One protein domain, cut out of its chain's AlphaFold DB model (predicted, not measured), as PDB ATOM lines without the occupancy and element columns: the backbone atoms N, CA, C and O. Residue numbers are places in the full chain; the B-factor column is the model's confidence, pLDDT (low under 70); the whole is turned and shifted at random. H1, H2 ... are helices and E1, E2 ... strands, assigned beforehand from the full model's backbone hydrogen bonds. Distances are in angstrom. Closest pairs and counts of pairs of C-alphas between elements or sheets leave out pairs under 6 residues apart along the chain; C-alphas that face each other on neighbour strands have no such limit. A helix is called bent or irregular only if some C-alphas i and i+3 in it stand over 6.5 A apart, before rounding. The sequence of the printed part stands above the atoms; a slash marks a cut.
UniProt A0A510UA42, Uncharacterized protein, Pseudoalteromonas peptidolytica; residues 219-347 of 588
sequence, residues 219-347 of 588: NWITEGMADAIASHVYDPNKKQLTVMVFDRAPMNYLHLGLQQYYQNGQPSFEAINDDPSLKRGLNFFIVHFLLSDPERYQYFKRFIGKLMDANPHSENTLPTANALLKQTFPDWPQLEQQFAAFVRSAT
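Overview. This is residues 219 to 347 of the 588 residues of an uncharacterized protein of Pseudoalteromonas peptidolytica (UniProt A0A510UA42). One helix, H4, runs through the middle and is crossed by others: H1 packs on one side of it, H7 on the opposite side, and H2 across its first residues, with short H3 by H1 and H7. Past the last residues of H4 a helical hairpin, H5 and H6, folds back, while a small strand hairpin, E1 and E2, lies far from the core, residues 235 to 240 sticking out. The printed part has 129 residues, with seven named helices and two named strands in the order H1, E1, E2, H2, H3, H4, H5, H6, H7; the class is mostly helix and the two-stranded sheet is antiparallel. The whole is compact, with a radius of gyration of the C-alphas of 15.0 A and spans of 45 by 33 by 28 A.

Arrangement. Begin with H1, residues 219 to 230: it touches the hub, H4, residues 280 to 291, about perpendicular at 78 degrees, closest at the C-alphas of Gly 224 and Asn 283, 4.4 A. Next, E1, residues 233 to 235, and E2, residues 240 to 242, form a hairpin; look for N 235 and O 240, 2.8 A apart, within hydrogen-bond range. H2, residues 253 to 263, touches residues 280 to 285 of H4, with C-alphas 257 and 281 closest at 3.6 A. H3, residues 269 to 274, only just touches H4, with 3 pairs of C-alphas within 8 A, Phe 269 and Ile 286 closest at 7.0 A. H5, residues 294 to 310, touches H4 only at the corner, the C-alphas of Leu 291 and Tyr 297 closest at 5.0 A. It forms a helical hairpin with H6, residues 314 to 328, at a steep tilt of 40 degrees, Phe 303 and Thr 328 having the closest C-alphas, 6.0 A. H7, residues 332 to 345, touches H4 through its residues 339 to 343, Phe 289 and Phe 339 having the closest C-alphas, 6.5 A. Every O i to N i+4 pair is within hydrogen-bond range in H2, H3, H4, H5 and H7, against 7 of 8 in H1 and 9 of 11 in H6.

Along the chain. Find C-alpha 219 at (173.875, 195.127, 201.876), where H1 begins its 15.9 A. H2 measures 15.0 A and H4 16.5 A. H5 starts at C-alpha 294, (152.043, 188.694, 195.719), and runs 24.6 A. H6, 21.5 A, is only just irregular: C-alphas 315 and 318 are 6.8 A apart. H7 covers 20.0 A to C-alpha 345 at (158.106, 201.556, 184.142).

Size, cuts and confidence. The C-alphas farthest apart, those of Asn 237 and Pro 319, are 46.7 A apart. The printed part has no cut and no long link; E2 to H2, 10 residues, is short and the others are tight. Mean pLDDT of the printed part is 93.1, and no printed residue is under 70.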
ATOM      1  N   ASN A 219     174.106 193.694 201.671       87.50
ATOM      2  CA  ASN A 219     173.875 195.127 201.876       87.50
ATOM      3  C   ASN A 219     172.527 195.617 201.335       87.50
ATOM      4  O   ASN A 219     171.932 196.513 201.932       87.50
ATOM      5  N   TRP A 220     172.018 195.045 200.239       90.50
ATOM      6  CA  TRP A 220     170.715 195.439 199.705       90.50
ATOM      7  C   TRP A 220     169.546 195.004 200.595       90.50
ATOM      8  O   TRP A 220     168.552 195.720 200.647       90.50
ATOM      9  N   ILE A 221     169.666 193.903 201.345       90.75
ATOM     10  CA  ILE A 221     168.673 193.528 202.360       90.75
ATOM     11  C   ILE A 221     168.801 194.489 203.536       90.75
ATOM     12  O   ILE A 221     167.833 195.160 203.882       90.75
ATOM     13  N   THR A 222     170.004 194.605 204.103       90.00
ATOM     14  CA  THR A 222     170.264 195.416 205.299       90.00
ATOM     15  C   THR A 222     169.855 196.874 205.089       90.00
ATOM     16  O   THR A 222     168.985 197.383 205.788       90.00
ATOM     17  N   GLU A 223     170.428 197.555 204.097       91.06
ATOM     18  CA  GLU A 223     170.151 198.973 203.850       91.06
ATOM     19  C   GLU A 223     168.887 199.188 203.019       91.06
ATOM     20  O   GLU A 223     168.144 200.118 203.306       91.06
ATOM     21  N   GLY A 224     168.593 198.333 202.033       94.06
ATOM     22  CA  GLY A 224     167.419 198.519 201.174       94.06
ATOM     23  C   GLY A 224     166.103 198.330 201.917       94.06
ATOM     24  O   GLY A 224     165.174 199.101 201.695       94.06
ATOM     25  N   MET A 225     166.007 197.364 202.841       94.00
ATOM     26  CA  MET A 225     164.796 197.219 203.658       94.00
ATOM     27  C   MET A 225     164.678 198.354 204.683       94.00
ATOM     28  O   MET A 225     163.562 198.795 204.958       94.00
ATOM     29  N   ALA A 226     165.801 198.846 205.223       94.56
ATOM     30  CA  ALA A 226     165.818 199.994 206.127       94.56
ATOM     31  C   ALA A 226     165.394 201.285 205.402       94.56
ATOM     32  O   ALA A 226     164.531 202.007 205.904       94.56
ATOM     33  N   ASP A 227     165.909 201.521 204.190       95.38
ATOM     34  CA  ASP A 227     165.512 202.639 203.328       95.38
ATOM     35  C   ASP A 227     164.033 202.525 202.918       95.38
ATOM     36  O   ASP A 227     163.302 203.516 202.969       95.38
ATOM     37  N   ALA A 228     163.561 201.321 202.568       94.69
ATOM     38  CA  ALA A 228     162.166 201.083 202.205       94.69
ATOM     39  C   ALA A 228     161.224 201.422 203.365       94.69
ATOM     40  O   ALA A 228     160.362 202.286 203.224       94.69
ATOM     41  N   ILE A 229     161.397 200.818 204.545       95.06
ATOM     42  CA  ILE A 229     160.493 201.081 205.676       95.06
ATOM     43  C   ILE A 229     160.578 202.526 206.181       95.06
ATOM     44  O   ILE A 229     159.561 203.098 206.578       95.06
ATOM     45  N   ALA A 230     161.759 203.143 206.127       95.62
ATOM     46  CA  ALA A 230     161.945 204.538 206.507       95.62
ATOM     47  C   ALA A 230     161.435 205.527 205.448       95.62
ATOM     48  O   ALA A 230     161.193 206.692 205.783       95.62
ATOM     49  N   SER A 231     161.216 205.105 204.199       95.62
ATOM     50  CA  SER A 231     160.460 205.886 203.218       95.62
ATOM     51  C   SER A 231     158.996 205.945 203.650       95.62
ATOM     52  O   SER A 231     158.218 205.016 203.448       95.62
ATOM     53  N   HIS A 232     158.632 207.036 204.326       96.06
ATOM     54  CA  HIS A 232     157.374 207.135 205.058       96.06
ATOM     55  C   HIS A 232     156.660 208.463 204.828       96.06
ATOM     56  O   HIS A 232     157.287 209.482 204.531       96.06
ATOM     57  N   VAL A 233     155.354 208.477 205.069       95.88
ATOM     58  CA  VAL A 233     154.531 209.679 205.239       95.88
ATOM     59  C   VAL A 233     153.902 209.620 206.629       95.88
ATOM     60  O   VAL A 233     153.259 208.635 206.978       95.88
ATOM     61  N   TYR A 234     154.111 210.665 207.435       96.50
ATOM     62  CA  TYR A 234     153.561 210.767 208.790       96.50
ATOM     63  C   TYR A 234     152.574 211.929 208.886       96.50
ATOM     64  O   TYR A 234     152.950 213.067 208.599       96.50
ATOM     65  N   ASP A 235     151.343 211.651 209.302       96.31
ATOM     66  CA  ASP A 235     150.340 212.651 209.663       96.31
ATOM     67  C   ASP A 235     150.293 212.790 211.199       96.31
ATOM     68  O   ASP A 235     149.807 211.884 211.886       96.31
ATOM     69  N   PRO A 236     150.798 213.905 211.761       94.81
ATOM     70  CA  PRO A 236     150.810 214.118 213.203       94.81
ATOM     71  C   PRO A 236     149.416 214.337 213.799       94.81
ATOM     72  O   PRO A 236     149.208 213.982 214.957       94.81
ATOM     73  N   ASN A 237     148.464 214.886 213.040       94.19
ATOM     74  CA  ASN A 237     147.121 215.179 213.546       94.19
ATOM     75  C   ASN A 237     146.331 213.888 213.754       94.19
ATOM     76  O   ASN A 237     145.595 213.749 214.729       94.19
ATOM     77  N   LYS A 238     146.529 212.923 212.854       95.38
ATOM     78  CA  LYS A 238     145.892 211.603 212.932       95.38
ATOM     79  C   LYS A 238     146.719 210.568 213.692       95.38
ATOM     80  O   LYS A 238     146.232 209.462 213.907       95.38
ATOM     81  N   LYS A 239     147.967 210.898 214.049       96.69
ATOM     82  CA  LYS A 239     148.992 209.946 214.507       96.69
ATOM     83  C   LYS A 239     149.059 208.719 213.590       96.69
ATOM     84  O   LYS A 239     148.920 207.576 214.030       96.69
ATOM     85  N   GLN A 240     149.208 208.986 212.293       97.12
ATOM     86  CA  GLN A 240     149.225 207.973 211.242       97.12
ATOM     87  C   GLN A 240     150.575 207.919 210.551       97.12
ATOM     88  O   GLN A 240     151.064 208.933 210.060       97.12
ATOM     89  N   LEU A 241     151.153 206.727 210.468       97.69
ATOM     90  CA  LEU A 241     152.409 206.461 209.787       97.69
ATOM     91  C   LEU A 241     152.165 205.492 208.630       97.69
ATOM     92  O   LEU A 241     151.818 204.337 208.856       97.69
ATOM     93  N   THR A 242     152.382 205.957 207.402       96.00
ATOM     94  CA  THR A 242     152.479 205.096 206.216       96.00
ATOM     95  C   THR A 242     153.949 204.825 205.945       96.00
ATOM     96  O   THR A 242     154.699 205.781 205.754       96.00
ATOM     97  N   VAL A 243     154.368 203.565 205.945       95.69
ATOM     98  CA  VAL A 243     155.757 203.151 205.664       95.69
ATOM     99  C   VAL A 243     155.884 202.517 204.280       95.69
ATOM    100  O   VAL A 243     154.873 202.219 203.649       95.69
ATOM    101  N   MET A 244     157.114 202.266 203.815       94.19
ATOM    102  CA  MET A 244     157.360 201.640 202.507       94.19
ATOM    103  C   MET A 244     156.672 202.394 201.369       94.19
ATOM    104  O   MET A 244     156.146 201.774 200.450       94.19
ATOM    105  N   VAL A 245     156.625 203.724 201.462       94.38
ATOM    106  CA  VAL A 245     156.056 204.621 200.450       94.38
ATOM    107  C   VAL A 245     157.016 204.661 199.270       94.38
ATOM    108  O   VAL A 245     158.173 205.061 199.432       94.38
ATOM    109  N   PHE A 246     156.558 204.227 198.099       93.44
ATOM    110  CA  PHE A 246     157.410 204.139 196.916       93.44
ATOM    111  C   PHE A 246     157.757 205.524 196.358       93.44
ATOM    112  O   PHE A 246     158.884 205.745 195.914       93.44
ATOM    113  N   ASP A 247     156.812 206.469 196.428       91.75
ATOM    114  CA  ASP A 247     156.920 207.765 195.760       91.75
ATOM    115  C   ASP A 247     156.383 208.922 196.626       91.75
ATOM    116  O   ASP A 247     155.203 208.982 196.975       91.75
ATOM    117  N   ARG A 248     157.269 209.853 197.014       92.00
ATOM    118  CA  ARG A 248     156.981 210.971 197.940       92.00
ATOM    119  C   ARG A 248     157.991 212.122 197.826       92.00
ATOM    120  O   ARG A 248     159.050 211.985 197.218       92.00
ATOM    121  N   ALA A 249     157.674 213.265 198.447       76.06
ATOM    122  CA  ALA A 249     158.238 214.568 198.068       76.06
ATOM    123  C   ALA A 249     159.277 215.229 199.003       76.06
ATOM    124  O   ALA A 249     159.672 216.363 198.747       76.06
ATOM    125  N   PRO A 250     159.652 214.648 200.151       83.19
ATOM    126  CA  PRO A 250     161.069 214.739 200.572       83.19
ATOM    127  C   PRO A 250     161.842 213.412 200.483       83.19
ATOM    128  O   PRO A 250     161.299 212.359 200.801       83.19
ATOM    129  N   MET A 251     163.144 213.464 200.168       81.25
ATOM    130  CA  MET A 251     164.014 212.270 200.085       81.25
ATOM    131  C   MET A 251     163.449 211.203 199.129       81.25
ATOM    132  O   MET A 251     163.184 210.075 199.530       81.25
ATOM    133  N   ASN A 252     163.229 211.585 197.868       85.69
ATOM    134  CA  ASN A 252     162.658 210.695 196.861       85.69
ATOM    135  C   ASN A 252     163.680 209.613 196.439       85.69
ATOM    136  O   ASN A 252     164.523 209.845 195.567       85.69
ATOM    137  N   TYR A 253     163.608 208.440 197.076       92.06
ATOM    138  CA  TYR A 253     164.454 207.284 196.764       92.06
ATOM    139  C   TYR A 253     164.165 206.680 195.392       92.06
ATOM    140  O   TYR A 253     165.089 206.158 194.777       92.06
ATOM    141  N   LEU A 254     162.940 206.814 194.875       94.00
ATOM    142  CA  LEU A 254     162.607 206.423 193.508       94.00
ATOM    143  C   LEU A 254     163.426 207.246 192.499       94.00
ATOM    144  O   LEU A 254     164.105 206.674 191.647       94.00
ATOM    145  N   HIS A 255     163.471 208.575 192.640       93.38
ATOM    146  CA  HIS A 255     164.316 209.414 191.779       93.38
ATOM    147  C   HIS A 255     165.816 209.079 191.923       93.38
ATOM    148  O   HIS A 255     166.516 208.940 190.919       93.38
ATOM    149  N   LEU A 256     166.311 208.891 193.156       93.25
ATOM    150  CA  LEU A 256     167.701 208.477 193.398       93.25
ATOM    151  C   LEU A 256     168.017 207.115 192.758       93.25
ATOM    152  O   LEU A 256     169.089 206.944 192.178       93.25
ATOM    153  N   GLY A 257     167.096 206.156 192.857       95.25
ATOM    154  CA  GLY A 257     167.212 204.831 192.258       95.25
ATOM    155  C   GLY A 257     167.294 204.901 190.742       95.25
ATOM    156  O   GLY A 257     168.215 204.322 190.170       95.25
ATOM    157  N   LEU A 258     166.415 205.672 190.089       95.81
ATOM    158  CA  LEU A 258     166.476 205.892 188.638       95.81
ATOM    159  C   LEU A 258     167.815 206.507 188.229       95.81
ATOM    160  O   LEU A 258     168.460 206.030 187.294       95.81
ATOM    161  N   GLN A 259     168.270 207.524 188.964       94.50
ATOM    162  CA  GLN A 259     169.549 208.170 188.699       94.50
ATOM    163  C   GLN A 259     170.713 207.176 188.780       94.50
ATOM    164  O   GLN A 259     171.538 207.109 187.869       94.50
ATOM    165  N   GLN A 260     170.770 206.381 189.848       95.31
ATOM    166  CA  GLN A 260     171.795 205.352 190.007       95.31
ATOM    167  C   GLN A 260     171.678 204.270 188.930       95.31
ATOM    168  O   GLN A 260     172.700 203.818 188.422       95.31
ATOM    169  N   TYR A 261     170.468 203.875 188.542       96.06
ATOM    170  CA  TYR A 261     170.245 202.840 187.538       96.06
ATOM    171  C   TYR A 261     170.807 203.251 186.177       96.06
ATOM    172  O   TYR A 261     171.633 202.535 185.613       96.06
ATOM    173  N   TYR A 262     170.451 204.437 185.680       94.44
ATOM    174  CA  TYR A 262     170.953 204.917 184.390       94.44
ATOM    175  C   TYR A 262     172.455 205.234 184.420       94.44
ATOM    176  O   TYR A 262     173.169 204.876 183.485       94.44
ATOM    177  N   GLN A 263     172.969 205.835 185.497       92.31
ATOM    178  CA  GLN A 263     174.394 206.182 185.604       92.31
ATOM    179  C   GLN A 263     175.323 204.967 185.715       92.31
ATOM    180  O   GLN A 263     176.491 205.070 185.350       92.31
ATOM    181  N   ASN A 264     174.824 203.831 186.210       92.62
ATOM    182  CA  ASN A 264     175.601 202.597 186.350       92.62
ATOM    183  C   ASN A 264     175.343 201.596 185.211       92.62
ATOM    184  O   ASN A 264     175.603 200.408 185.380       92.62
ATOM    185  N   GLY A 265     174.829 202.048 184.062       94.19
ATOM    186  CA  GLY A 265     174.644 201.184 182.894       94.19
ATOM    187  C   GLY A 265     173.502 200.176 183.034       94.19
ATOM    188  O   GLY A 265     173.579 199.104 182.450       94.19
ATOM    189  N   GLN A 266     172.450 200.528 183.782       96.44
ATOM    190  CA  GLN A 266     171.228 199.729 183.946       96.44
ATOM    191  C   GLN A 266     171.506 198.319 184.504       96.44
ATOM    192  O   GLN A 266     171.189 197.327 183.848       96.44
ATOM    193  N   PRO A 267     172.125 198.216 185.697       96.94
ATOM    194  CA  PRO A 267     172.546 196.933 186.245       96.94
ATOM    195  C   PRO A 267     171.351 196.008 186.505       96.94
ATOM    196  O   PRO A 267     170.276 196.457 186.911       96.94
ATOM    197  N   SER A 268     171.562 194.708 186.295       96.44
ATOM    198  CA  SER A 268     170.594 193.656 186.611       96.44
ATOM    199  C   SER A 268     170.421 193.497 188.131       96.44
ATOM    200  O   SER A 268     171.206 194.051 188.909       96.44
ATOM    201  N   PHE A 269     169.421 192.730 188.573       95.00
ATOM    202  CA  PHE A 269     169.269 192.365 189.983       95.00
ATOM    203  C   PHE A 269     170.561 191.720 190.496       95.00
ATOM    204  O   PHE A 269     171.105 192.151 191.512       95.00
ATOM    205  N   GLU A 270     171.061 190.697 189.799       93.81
ATOM    206  CA  GLU A 270     172.276 189.959 190.148       93.81
ATOM    207  C   GLU A 270     173.482 190.891 190.248       93.81
ATOM    208  O   GLU A 270     174.190 190.859 191.250       93.81
ATOM    209  N   ALA A 271     173.659 191.796 189.283       94.12
ATOM    210  CA  ALA A 271     174.761 192.753 189.302       94.12
ATOM    211  C   ALA A 271     174.708 193.697 190.516       94.12
ATOM    212  O   ALA A 271     175.751 194.053 191.056       94.12
ATOM    213  N   ILE A 272     173.515 194.109 190.954       93.44
ATOM    214  CA  ILE A 272     173.352 194.919 192.173       93.44
ATOM    215  C   ILE A 272     173.638 194.075 193.418       93.44
ATOM    216  O   ILE A 272     174.274 194.550 194.353       93.44
ATOM    217  N   ASN A 273     173.157 192.835 193.444       90.56
ATOM    218  CA  ASN A 273     173.336 191.925 194.565       90.56
ATOM    219  C   ASN A 273     174.810 191.528 194.773       90.56
ATOM    220  O   ASN A 273     175.266 191.469 195.913       90.56
ATOM    221  N   ASP A 274     175.541 191.296 193.686       89.69
ATOM    222  CA  ASP A 274     176.953 190.906 193.698       89.69
ATOM    223  C   ASP A 274     177.898 192.093 193.939       89.69
ATOM    224  O   ASP A 274     179.080 191.900 194.232       89.69
ATOM    225  N   ASP A 275     177.389 193.324 193.844       86.88
ATOM    226  CA  ASP A 275     178.138 194.540 194.130       86.88
ATOM    227  C   ASP A 275     178.084 194.865 195.636       86.88
ATOM    228  O   ASP A 275     177.036 195.245 196.168       86.88
ATOM    229  N   PRO A 276     179.212 194.782 196.366       79.12
ATOM    230  CA  PRO A 276     179.235 195.103 197.788       79.12
ATOM    231  C   PRO A 276     179.075 196.608 198.063       79.12
ATOM    232  O   PRO A 276     178.913 197.000 199.224       79.12
ATOM    233  N   SER A 277     179.152 197.476 197.050       86.50
ATOM    234  CA  SER A 277     179.048 198.920 197.233       86.50
ATOM    235  C   SER A 277     177.632 199.360 197.615       86.50
ATOM    236  O   SER A 277     176.619 198.894 197.097       86.50
ATOM    237  N   LEU A 278     177.546 200.308 198.551       83.62
ATOM    238  CA  LEU A 278     176.261 200.820 199.009       83.62
ATOM    239  C   LEU A 278     175.639 201.759 197.965       83.62
ATOM    240  O   LEU A 278     175.981 202.942 197.890       83.62
ATOM    241  N   LYS A 279     174.662 201.245 197.217       91.56
ATOM    242  CA  LYS A 279     173.835 202.006 196.271       91.56
ATOM    243  C   LYS A 279     172.381 202.031 196.746       91.56
ATOM    244  O   LYS A 279     171.534 201.294 196.256       91.56
ATOM    245  N   ARG A 280     172.098 202.891 197.731       91.88
ATOM    246  CA  ARG A 280     170.796 202.962 198.430       91.88
ATOM    247  C   ARG A 280     169.567 203.013 197.510       91.88
ATOM    248  O   ARG A 280     168.597 202.317 197.764       91.88
ATOM    249  N   GLY A 281     169.612 203.784 196.421       94.69
ATOM    250  CA  GLY A 281     168.505 203.863 195.463       94.69
ATOM    251  C   GLY A 281     168.275 202.559 194.690       94.69
ATOM    252  O   GLY A 281     167.131 202.174 194.469       94.69
ATOM    253  N   LEU A 282     169.340 201.839 194.323       95.94
ATOM    254  CA  LEU A 282     169.224 200.516 193.694       95.94
ATOM    255  C   LEU A 282     168.726 199.454 194.682       95.94
ATOM    256  O   LEU A 282     167.850 198.661 194.346       95.94
ATOM    257  N   ASN A 283     169.225 199.485 195.919       95.19
ATOM    258  CA  ASN A 283     168.776 198.589 196.985       95.19
ATOM    259  C   ASN A 283     167.281 198.793 197.287       95.19
ATOM    260  O   ASN A 283     166.536 197.825 197.433       95.19
ATOM    261  N   PHE A 284     166.833 200.053 197.307       95.31
ATOM    262  CA  PHE A 284     165.426 200.430 197.430       95.31
ATOM    263  C   PHE A 284     164.569 199.815 196.311       95.31
ATOM    264  O   PHE A 284     163.500 199.270 196.587       95.31
ATOM    265  N   PHE A 285     165.045 199.821 195.060       96.00
ATOM    266  CA  PHE A 285     164.334 199.182 193.948       96.00
ATOM    267  C   PHE A 285     164.227 197.674 194.062       96.00
ATOM    268  O   PHE A 285     163.146 197.157 193.786       96.00
ATOM    269  N   ILE A 286     165.283 196.972 194.476       96.12
ATOM    270  CA  ILE A 286     165.194 195.521 194.683       96.12
ATOM    271  C   ILE A 286     164.081 195.207 195.683       96.12
ATOM    272  O   ILE A 286     163.212 194.382 195.404       96.12
ATOM    273  N   VAL A 287     164.074 195.894 196.828       95.69
ATOM    274  CA  VAL A 287     163.071 195.646 197.866       95.69
ATOM    275  C   VAL A 287     161.670 195.949 197.341       95.69
ATOM    276  O   VAL A 287     160.809 195.077 197.393       95.69
ATOM    277  N   HIS A 288     161.431 197.120 196.753       95.38
ATOM    278  CA  HIS A 288     160.106 197.452 196.218       95.38
ATOM    279  C   HIS A 288     159.659 196.547 195.061       95.38
ATOM    280  O   HIS A 288     158.473 196.249 194.951       95.38
ATOM    281  N   PHE A 289     160.580 196.054 194.232       95.81
ATOM    282  CA  PHE A 289     160.280 195.081 193.182       95.81
ATOM    283  C   PHE A 289     159.824 193.729 193.749       95.81
ATOM    284  O   PHE A 289     158.855 193.140 193.263       95.81
ATOM    285  N   LEU A 290     160.509 193.236 194.784       94.75
ATOM    286  CA  LEU A 290     160.152 191.982 195.449       94.75
ATOM    287  C   LEU A 290     158.844 192.100 196.237       94.75
ATOM    288  O   LEU A 290     158.126 191.117 196.384       94.75
ATOM    289  N   LEU A 291     158.528 193.298 196.730       91.88
ATOM    290  CA  LEU A 291     157.310 193.577 197.483       91.88
ATOM    291  C   LEU A 291     156.091 193.910 196.601       91.88
ATOM    292  O   LEU A 291     154.975 193.872 197.107       91.88
ATOM    293  N   SER A 292     156.269 194.234 195.316       90.50
ATOM    294  CA  SER A 292     155.190 194.735 194.443       90.50
ATOM    295  C   SER A 292     154.286 193.664 193.832       90.50
ATOM    296  O   SER A 292     153.303 194.004 193.180       90.50
ATOM    297  N   ASP A 293     154.599 192.386 194.026       90.94
ATOM    298  CA  ASP A 293     153.834 191.264 193.485       90.94
ATOM    299  C   ASP A 293     153.608 190.196 194.560       90.94
ATOM    300  O   ASP A 293     154.535 189.889 195.316       90.94
ATOM    301  N   PRO A 294     152.393 189.625 194.654       88.12
ATOM    302  CA  PRO A 294     152.043 188.694 195.719       88.12
ATOM    303  C   PRO A 294     152.898 187.427 195.731       88.12
ATOM    304  O   PRO A 294     153.211 186.923 196.812       88.12
ATOM    305  N   GLU A 295     153.285 186.913 194.566       89.94
ATOM    306  CA  GLU A 295     154.088 185.701 194.443       89.94
ATOM    307  C   GLU A 295     155.558 185.992 194.765       89.94
ATOM    308  O   GLU A 295     156.138 185.333 195.640       89.94
ATOM    309  N   ARG A 296     156.144 187.036 194.155       92.69
ATOM    310  CA  ARG A 296     157.515 187.485 194.482       92.69
ATOM    311  C   ARG A 296     157.659 187.801 195.964       92.69
ATOM    312  O   ARG A 296     158.673 187.441 196.566       92.69
ATOM    313  N   TYR A 297     156.631 188.389 196.570       91.12
ATOM    314  CA  TYR A 297     156.601 188.666 197.995       91.12
ATOM    315  C   TYR A 297     156.726 187.380 198.825       91.12
ATOM    316  O   TYR A 297     157.572 187.324 199.717       91.12
ATOM    317  N   GLN A 298     155.970 186.315 198.524       89.31
ATOM    318  CA  GLN A 298     156.104 185.046 199.259       89.31
ATOM    319  C   GLN A 298     157.480 184.392 199.059       89.31
ATOM    320  O   GLN A 298     158.063 183.891 200.026       89.31
ATOM    321  N   TYR A 299     158.033 184.422 197.842       93.00
ATOM    322  CA  TYR A 299     159.397 183.941 197.600       93.00
ATOM    323  C   TYR A 299     160.428 184.737 198.397       93.00
ATOM    324  O   TYR A 299     161.307 184.144 199.025       93.00
ATOM    325  N   PHE A 300     160.280 186.061 198.465       93.94
ATOM    326  CA  PHE A 300     161.151 186.911 199.266       93.94
ATOM    327  C   PHE A 300     161.053 186.578 200.761       93.94
ATOM    328  O   PHE A 300     162.078 186.389 201.415       93.94
ATOM    329  N   LYS A 301     159.839 186.387 201.297       91.31
ATOM    330  CA  LYS A 301     159.628 185.914 202.678       91.31
ATOM    331  C   LYS A 301     160.335 184.585 202.947       91.31
ATOM    332  O   LYS A 301     160.975 184.434 203.988       91.31
ATOM    333  N   ARG A 302     160.231 183.630 202.020       91.69
ATOM    334  CA  ARG A 302     160.890 182.320 202.123       91.69
ATOM    335  C   ARG A 302     162.411 182.450 202.089       91.69
ATOM    336  O   ARG A 302     163.087 181.785 202.868       91.69
ATOM    337  N   PHE A 303     162.936 183.300 201.213       94.44
ATOM    338  CA  PHE A 303     164.366 183.566 201.105       94.44
ATOM    339  C   PHE A 303     164.922 184.167 202.401       94.44
ATOM    340  O   PHE A 303     165.890 183.634 202.934       94.44
ATOM    341  N   ILE A 304     164.265 185.196 202.954       93.44
ATOM    342  CA  ILE A 304     164.646 185.797 204.242       93.44
ATOM    343  C   ILE A 304     164.640 184.752 205.360       93.44
ATOM    344  O   ILE A 304     165.601 184.686 206.118       93.44
ATOM    345  N   GLY A 305     163.610 183.899 205.434       92.75
ATOM    346  CA  GLY A 305     163.551 182.812 206.417       92.75
ATOM    347  C   GLY A 305     164.731 181.842 206.303       92.75
ATOM    348  O   GLY A 305     165.434 181.620 207.280       92.75
ATOM    349  N   LYS A 306     165.017 181.337 205.097       94.38
ATOM    350  CA  LYS A 306     166.160 180.435 204.869       94.38
ATOM    351  C   LYS A 306     167.506 181.089 205.187       94.38
ATOM    352  O   LYS A 306     168.396 180.429 205.711       94.38
ATOM    353  N   LEU A 307     167.675 182.364 204.834       94.19
ATOM    354  CA  LEU A 307     168.916 183.092 205.084       94.19
ATOM    355  C   LEU A 307     169.114 183.354 206.584       94.19
ATOM    356  O   LEU A 307     170.231 183.214 207.077       94.19
ATOM    357  N   MET A 308     168.032 183.653 207.309       91.56
ATOM    358  CA  MET A 308     168.023 183.740 208.771       91.56
ATOM    359  C   MET A 308     168.383 182.408 209.430       91.56
ATOM    360  O   MET A 308     169.188 182.403 210.353       91.56
ATOM    361  N   ASP A 309     167.832 181.289 208.953       92.56
ATOM    362  CA  ASP A 309     168.137 179.955 209.493       92.56
ATOM    363  C   ASP A 309     169.601 179.560 209.241       92.56
ATOM    364  O   ASP A 309     170.245 178.955 210.098       92.56
ATOM    365  N   ALA A 310     170.144 179.922 208.074       94.81
ATOM    366  CA  ALA A 310     171.553 179.708 207.749       94.81
ATOM    367  C   ALA A 310     172.491 180.614 208.568       94.81
ATOM    368  O   ALA A 310     173.623 180.220 208.847       94.81
ATOM    369  N   ASN A 311     172.026 181.819 208.917       92.94
ATOM    370  CA  ASN A 311     172.725 182.844 209.694       92.94
ATOM    371  C   ASN A 311     174.230 182.977 209.357       92.94
ATOM    372  O   ASN A 311     175.078 182.822 210.244       92.94
ATOM    373  N   PRO A 312     174.601 183.214 208.079       94.31
ATOM    374  CA  PRO A 312     176.004 183.295 207.685       94.31
ATOM    375  C   PRO A 312     176.679 184.520 208.312       94.31
ATOM    376  O   PRO A 312     176.017 185.432 208.794       94.31
ATOM    377  N   HIS A 313     178.010 184.581 208.292       91.50
ATOM    378  CA  HIS A 313     178.742 185.717 208.849       91.50
ATOM    379  C   HIS A 313     179.821 186.211 207.883       91.50
ATOM    380  O   HIS A 313     180.612 185.421 207.364       91.50
ATOM    381  N   SER A 314     179.883 187.537 207.709       87.88
ATOM    382  CA  SER A 314     180.953 188.252 207.000       87.88
ATOM    383  C   SER A 314     181.162 187.742 205.566       87.88
ATOM    384  O   SER A 314     180.257 187.841 204.742       87.88
ATOM    385  N   GLU A 315     182.340 187.213 205.243       91.06
ATOM    386  CA  GLU A 315     182.716 186.734 203.913       91.06
ATOM    387  C   GLU A 315     181.812 185.613 203.381       91.06
ATOM    388  O   GLU A 315     181.658 185.476 202.170       91.06
ATOM    389  N   ASN A 316     181.156 184.857 204.267       94.00
ATOM    390  CA  ASN A 316     180.248 183.775 203.880       94.00
ATOM    391  C   ASN A 316     178.842 184.267 203.518       94.00
ATOM    392  O   ASN A 316     178.047 183.508 202.959       94.00
ATOM    393  N   THR A 317     178.518 185.521 203.822       93.12
ATOM    394  CA  THR A 317     177.163 186.057 203.686       93.12
ATOM    395  C   THR A 317     176.719 186.169 202.245       93.12
ATOM    396  O   THR A 317     175.667 185.642 201.899       93.12
ATOM    397  N   LEU A 318     177.522 186.808 201.392       92.75
ATOM    398  CA  LEU A 318     177.160 186.990 199.989       92.75
ATOM    399  C   LEU A 318     177.076 185.645 199.236       92.75
ATOM    400  O   LEU A 318     176.038 185.394 198.626       92.75
ATOM    401  N   PRO A 319     178.058 184.722 199.334       94.56
ATOM    402  CA  PRO A 319     177.942 183.405 198.703       94.56
ATOM    403  C   PRO A 319     176.705 182.617 199.154       94.56
ATOM    404  O   PRO A 319     176.003 182.035 198.324       94.56
ATOM    405  N   THR A 320     176.404 182.629 200.458       95.62
ATOM    406  CA  THR A 320     175.233 181.933 201.014       95.62
ATOM    407  C   THR A 320     173.934 182.562 200.520       95.62
ATOM    408  O   THR A 320     173.042 181.850 200.055       95.62
ATOM    409  N   ALA A 321     173.831 183.893 200.564       93.88
ATOM    410  CA  ALA A 321     172.671 184.623 200.070       93.88
ATOM    411  C   ALA A 321     172.429 184.348 198.581       93.88
ATOM    412  O   ALA A 321     171.306 184.017 198.209       93.88
ATOM    413  N   ASN A 322     173.471 184.373 197.747       93.38
ATOM    414  CA  ASN A 322     173.367 184.110 196.308       93.38
ATOM    415  C   ASN A 322     172.843 182.704 196.018       93.38
ATOM    416  O   ASN A 322     171.939 182.526 195.198       93.38
ATOM    417  N   ALA A 323     173.393 181.704 196.710       94.19
ATOM    418  CA  ALA A 323     172.949 180.324 196.570       94.19
ATOM    419  C   ALA A 323     171.477 180.172 196.981       94.19
ATOM    420  O   ALA A 323     170.676 179.618 196.227       94.19
ATOM    421  N   LEU A 324     171.095 180.708 198.143       95.56
ATOM    422  CA  LEU A 324     169.727 180.621 198.654       95.56
ATOM    423  C   LEU A 324     168.717 181.377 197.790       95.56
ATOM    424  O   LEU A 324     167.580 180.922 197.650       95.56
ATOM    425  N   LEU A 325     169.114 182.505 197.207       93.12
ATOM    426  CA  LEU A 325     168.270 183.308 196.334       93.12
ATOM    427  C   LEU A 325     167.918 182.518 195.064       93.12
ATOM    428  O   LEU A 325     166.737 182.297 194.793       93.12
ATOM    429  N   LYS A 326     168.925 181.965 194.374       91.94
ATOM    430  CA  LYS A 326     168.744 181.122 193.175       91.94
ATOM    431  C   LYS A 326     168.001 179.814 193.460       91.94
ATOM    432  O   LYS A 326     167.287 179.314 192.605       91.94
ATOM    433  N   GLN A 327     168.139 179.259 194.665       93.44
ATOM    434  CA  GLN A 327     167.367 178.084 195.090       93.44
ATOM    435  C   GLN A 327     165.909 178.404 195.434       93.44
ATOM    436  O   GLN A 327     165.075 177.499 195.496       93.44
ATOM    437  N   THR A 328     165.606 179.653 195.783       93.75
ATOM    438  CA  THR A 328     164.275 180.034 196.260       93.75
ATOM    439  C   THR A 328     163.401 180.549 195.128       93.75
ATOM    440  O   THR A 328     162.222 180.208 195.109       93.75
ATOM    441  N   PHE A 329     163.963 181.310 194.189       93.44
ATOM    442  CA  PHE A 329     163.253 181.806 193.012       93.44
ATOM    443  C   PHE A 329     163.413 180.819 191.840       93.44
ATOM    444  O   PHE A 329     164.543 180.582 191.417       93.44
ATOM    445  N   PRO A 330     162.321 180.230 191.315       87.25
ATOM    446  CA  PRO A 330     162.395 179.108 190.372       87.25
ATOM    447  C   PRO A 330     162.863 179.486 188.956       87.25
ATOM    448  O   PRO A 330     163.472 178.653 188.291       87.25
ATOM    449  N   ASP A 331     162.609 180.717 188.498       92.69
ATOM    450  CA  ASP A 331     163.006 181.214 187.172       92.69
ATOM    451  C   ASP A 331     163.801 182.524 187.306       92.69
ATOM    452  O   ASP A 331     163.261 183.633 187.319       92.69
ATOM    453  N   TRP A 332     165.119 182.380 187.469       93.38
ATOM    454  CA  TRP A 332     166.028 183.515 187.645       93.38
ATOM    455  C   TRP A 332     166.081 184.449 186.418       93.38
ATOM    456  O   TRP A 332     165.946 185.661 186.602       93.38
ATOM    457  N   PRO A 333     166.209 183.950 185.167       95.25
ATOM    458  CA  PRO A 333     166.147 184.807 183.981       95.25
ATOM    459  C   PRO A 333     164.852 185.617 183.869       95.25
ATOM    460  O   PRO A 333     164.895 186.790 183.485       95.25
ATOM    461  N   GLN A 334     163.702 185.030 184.211       95.94
ATOM    462  CA  GLN A 334     162.436 185.758 184.207       95.94
ATOM    463  C   GLN A 334     162.414 186.860 185.274       95.94
ATOM    464  O   GLN A 334     161.981 187.978 184.980       95.94
ATOM    465  N   LEU A 335     162.912 186.584 186.484       95.81
ATOM    466  CA  LEU A 335     163.002 187.575 187.561       95.81
ATOM    467  C   LEU A 335     163.824 188.803 187.132       95.81
ATOM    468  O   LEU A 335     163.409 189.936 187.371       95.81
ATOM    469  N   GLU A 336     164.945 188.586 186.444       96.81
ATOM    470  CA  GLU A 336     165.803 189.654 185.914       96.81
ATOM    471  C   GLU A 336     165.083 190.536 184.884       96.81
ATOM    472  O   GLU A 336     165.121 191.771 184.950       96.81
ATOM    473  N   GLN A 337     164.363 189.916 183.945       97.19
ATOM    474  CA  GLN A 337     163.576 190.649 182.949       97.19
ATOM    475  C   GLN A 337     162.460 191.471 183.601       97.19
ATOM    476  O   GLN A 337     162.239 192.628 183.226       97.19
ATOM    477  N   GLN A 338     161.778 190.889 184.591       96.50
ATOM    478  CA  GLN A 338     160.729 191.557 185.355       96.50
ATOM    479  C   GLN A 338     161.282 192.730 186.171       96.50
ATOM    480  O   GLN A 338     160.657 193.790 186.188       96.50
ATOM    481  N   PHE A 339     162.458 192.587 186.790       97.31
ATOM    482  CA  PHE A 339     163.115 193.674 187.517       97.31
ATOM    483  C   PHE A 339     163.434 194.848 186.585       97.31
ATOM    484  O   PHE A 339     163.049 195.988 186.853       97.31
ATOM    485  N   ALA A 340     164.054 194.573 185.436       96.69
ATOM    486  CA  ALA A 340     164.357 195.608 184.452       96.69
ATOM    487  C   ALA A 340     163.084 196.290 183.914       96.69
ATOM    488  O   ALA A 340     163.071 197.503 183.693       96.69
ATOM    489  N   ALA A 341     161.998 195.534 183.710       95.81
ATOM    490  CA  ALA A 341     160.705 196.085 183.308       95.81
ATOM    491  C   ALA A 341     160.091 196.977 184.399       95.81
ATOM    492  O   ALA A 341     159.648 198.082 184.088       95.81
ATOM    493  N   PHE A 342     160.136 196.543 185.662       95.50
ATOM    494  CA  PHE A 342     159.681 197.318 186.815       95.50
ATOM    495  C   PHE A 342     160.399 198.670 186.889       95.50
ATOM    496  O   PHE A 342     159.739 199.709 186.882       95.50
ATOM    497  N   VAL A 343     161.737 198.681 186.849       95.31
ATOM    498  CA  VAL A 343     162.518 199.928 186.921       95.31
ATOM    499  C   VAL A 343     162.235 200.844 185.727       95.31
ATOM    500  O   VAL A 343     162.050 202.043 185.912       95.31
ATOM    501  N   ARG A 344     162.142 200.306 184.501       91.75
ATOM    502  CA  ARG A 344     161.823 201.109 183.301       91.75
ATOM    503  C   ARG A 344     160.418 201.708 183.322       91.75
ATOM    504  O   ARG A 344     160.211 202.746 182.701       91.75
ATOM    505  N   SER A 345     159.471 201.047 183.985       91.88
ATOM    506  CA  SER A 345     158.106 201.556 184.142       91.88
ATOM    507  C   SER A 345     157.995 202.644 185.212       91.88
ATOM    508  O   SER A 345     157.012 203.377 185.222       91.88
ATOM    509  N   ALA A 346     158.985 202.755 186.105       92.81
ATOM    510  CA  ALA A 346     158.911 203.639 187.253       92.81
ATOM    511  C   ALA A 346     159.020 205.118 186.845       92.81
ATOM    512  O   ALA A 346     160.036 205.568 186.312       92.81
ATOM    513  N   THR A 347     157.972 205.888 187.135       91.38
ATOM    514  CA  THR A 347     157.900 207.332 186.881       91.38
ATOM    515  C   THR A 347     157.645 208.080 188.189       91.38
ATOM    516  O   THR A 347     156.601 207.842 188.798       91.38
TER     517      THR A 347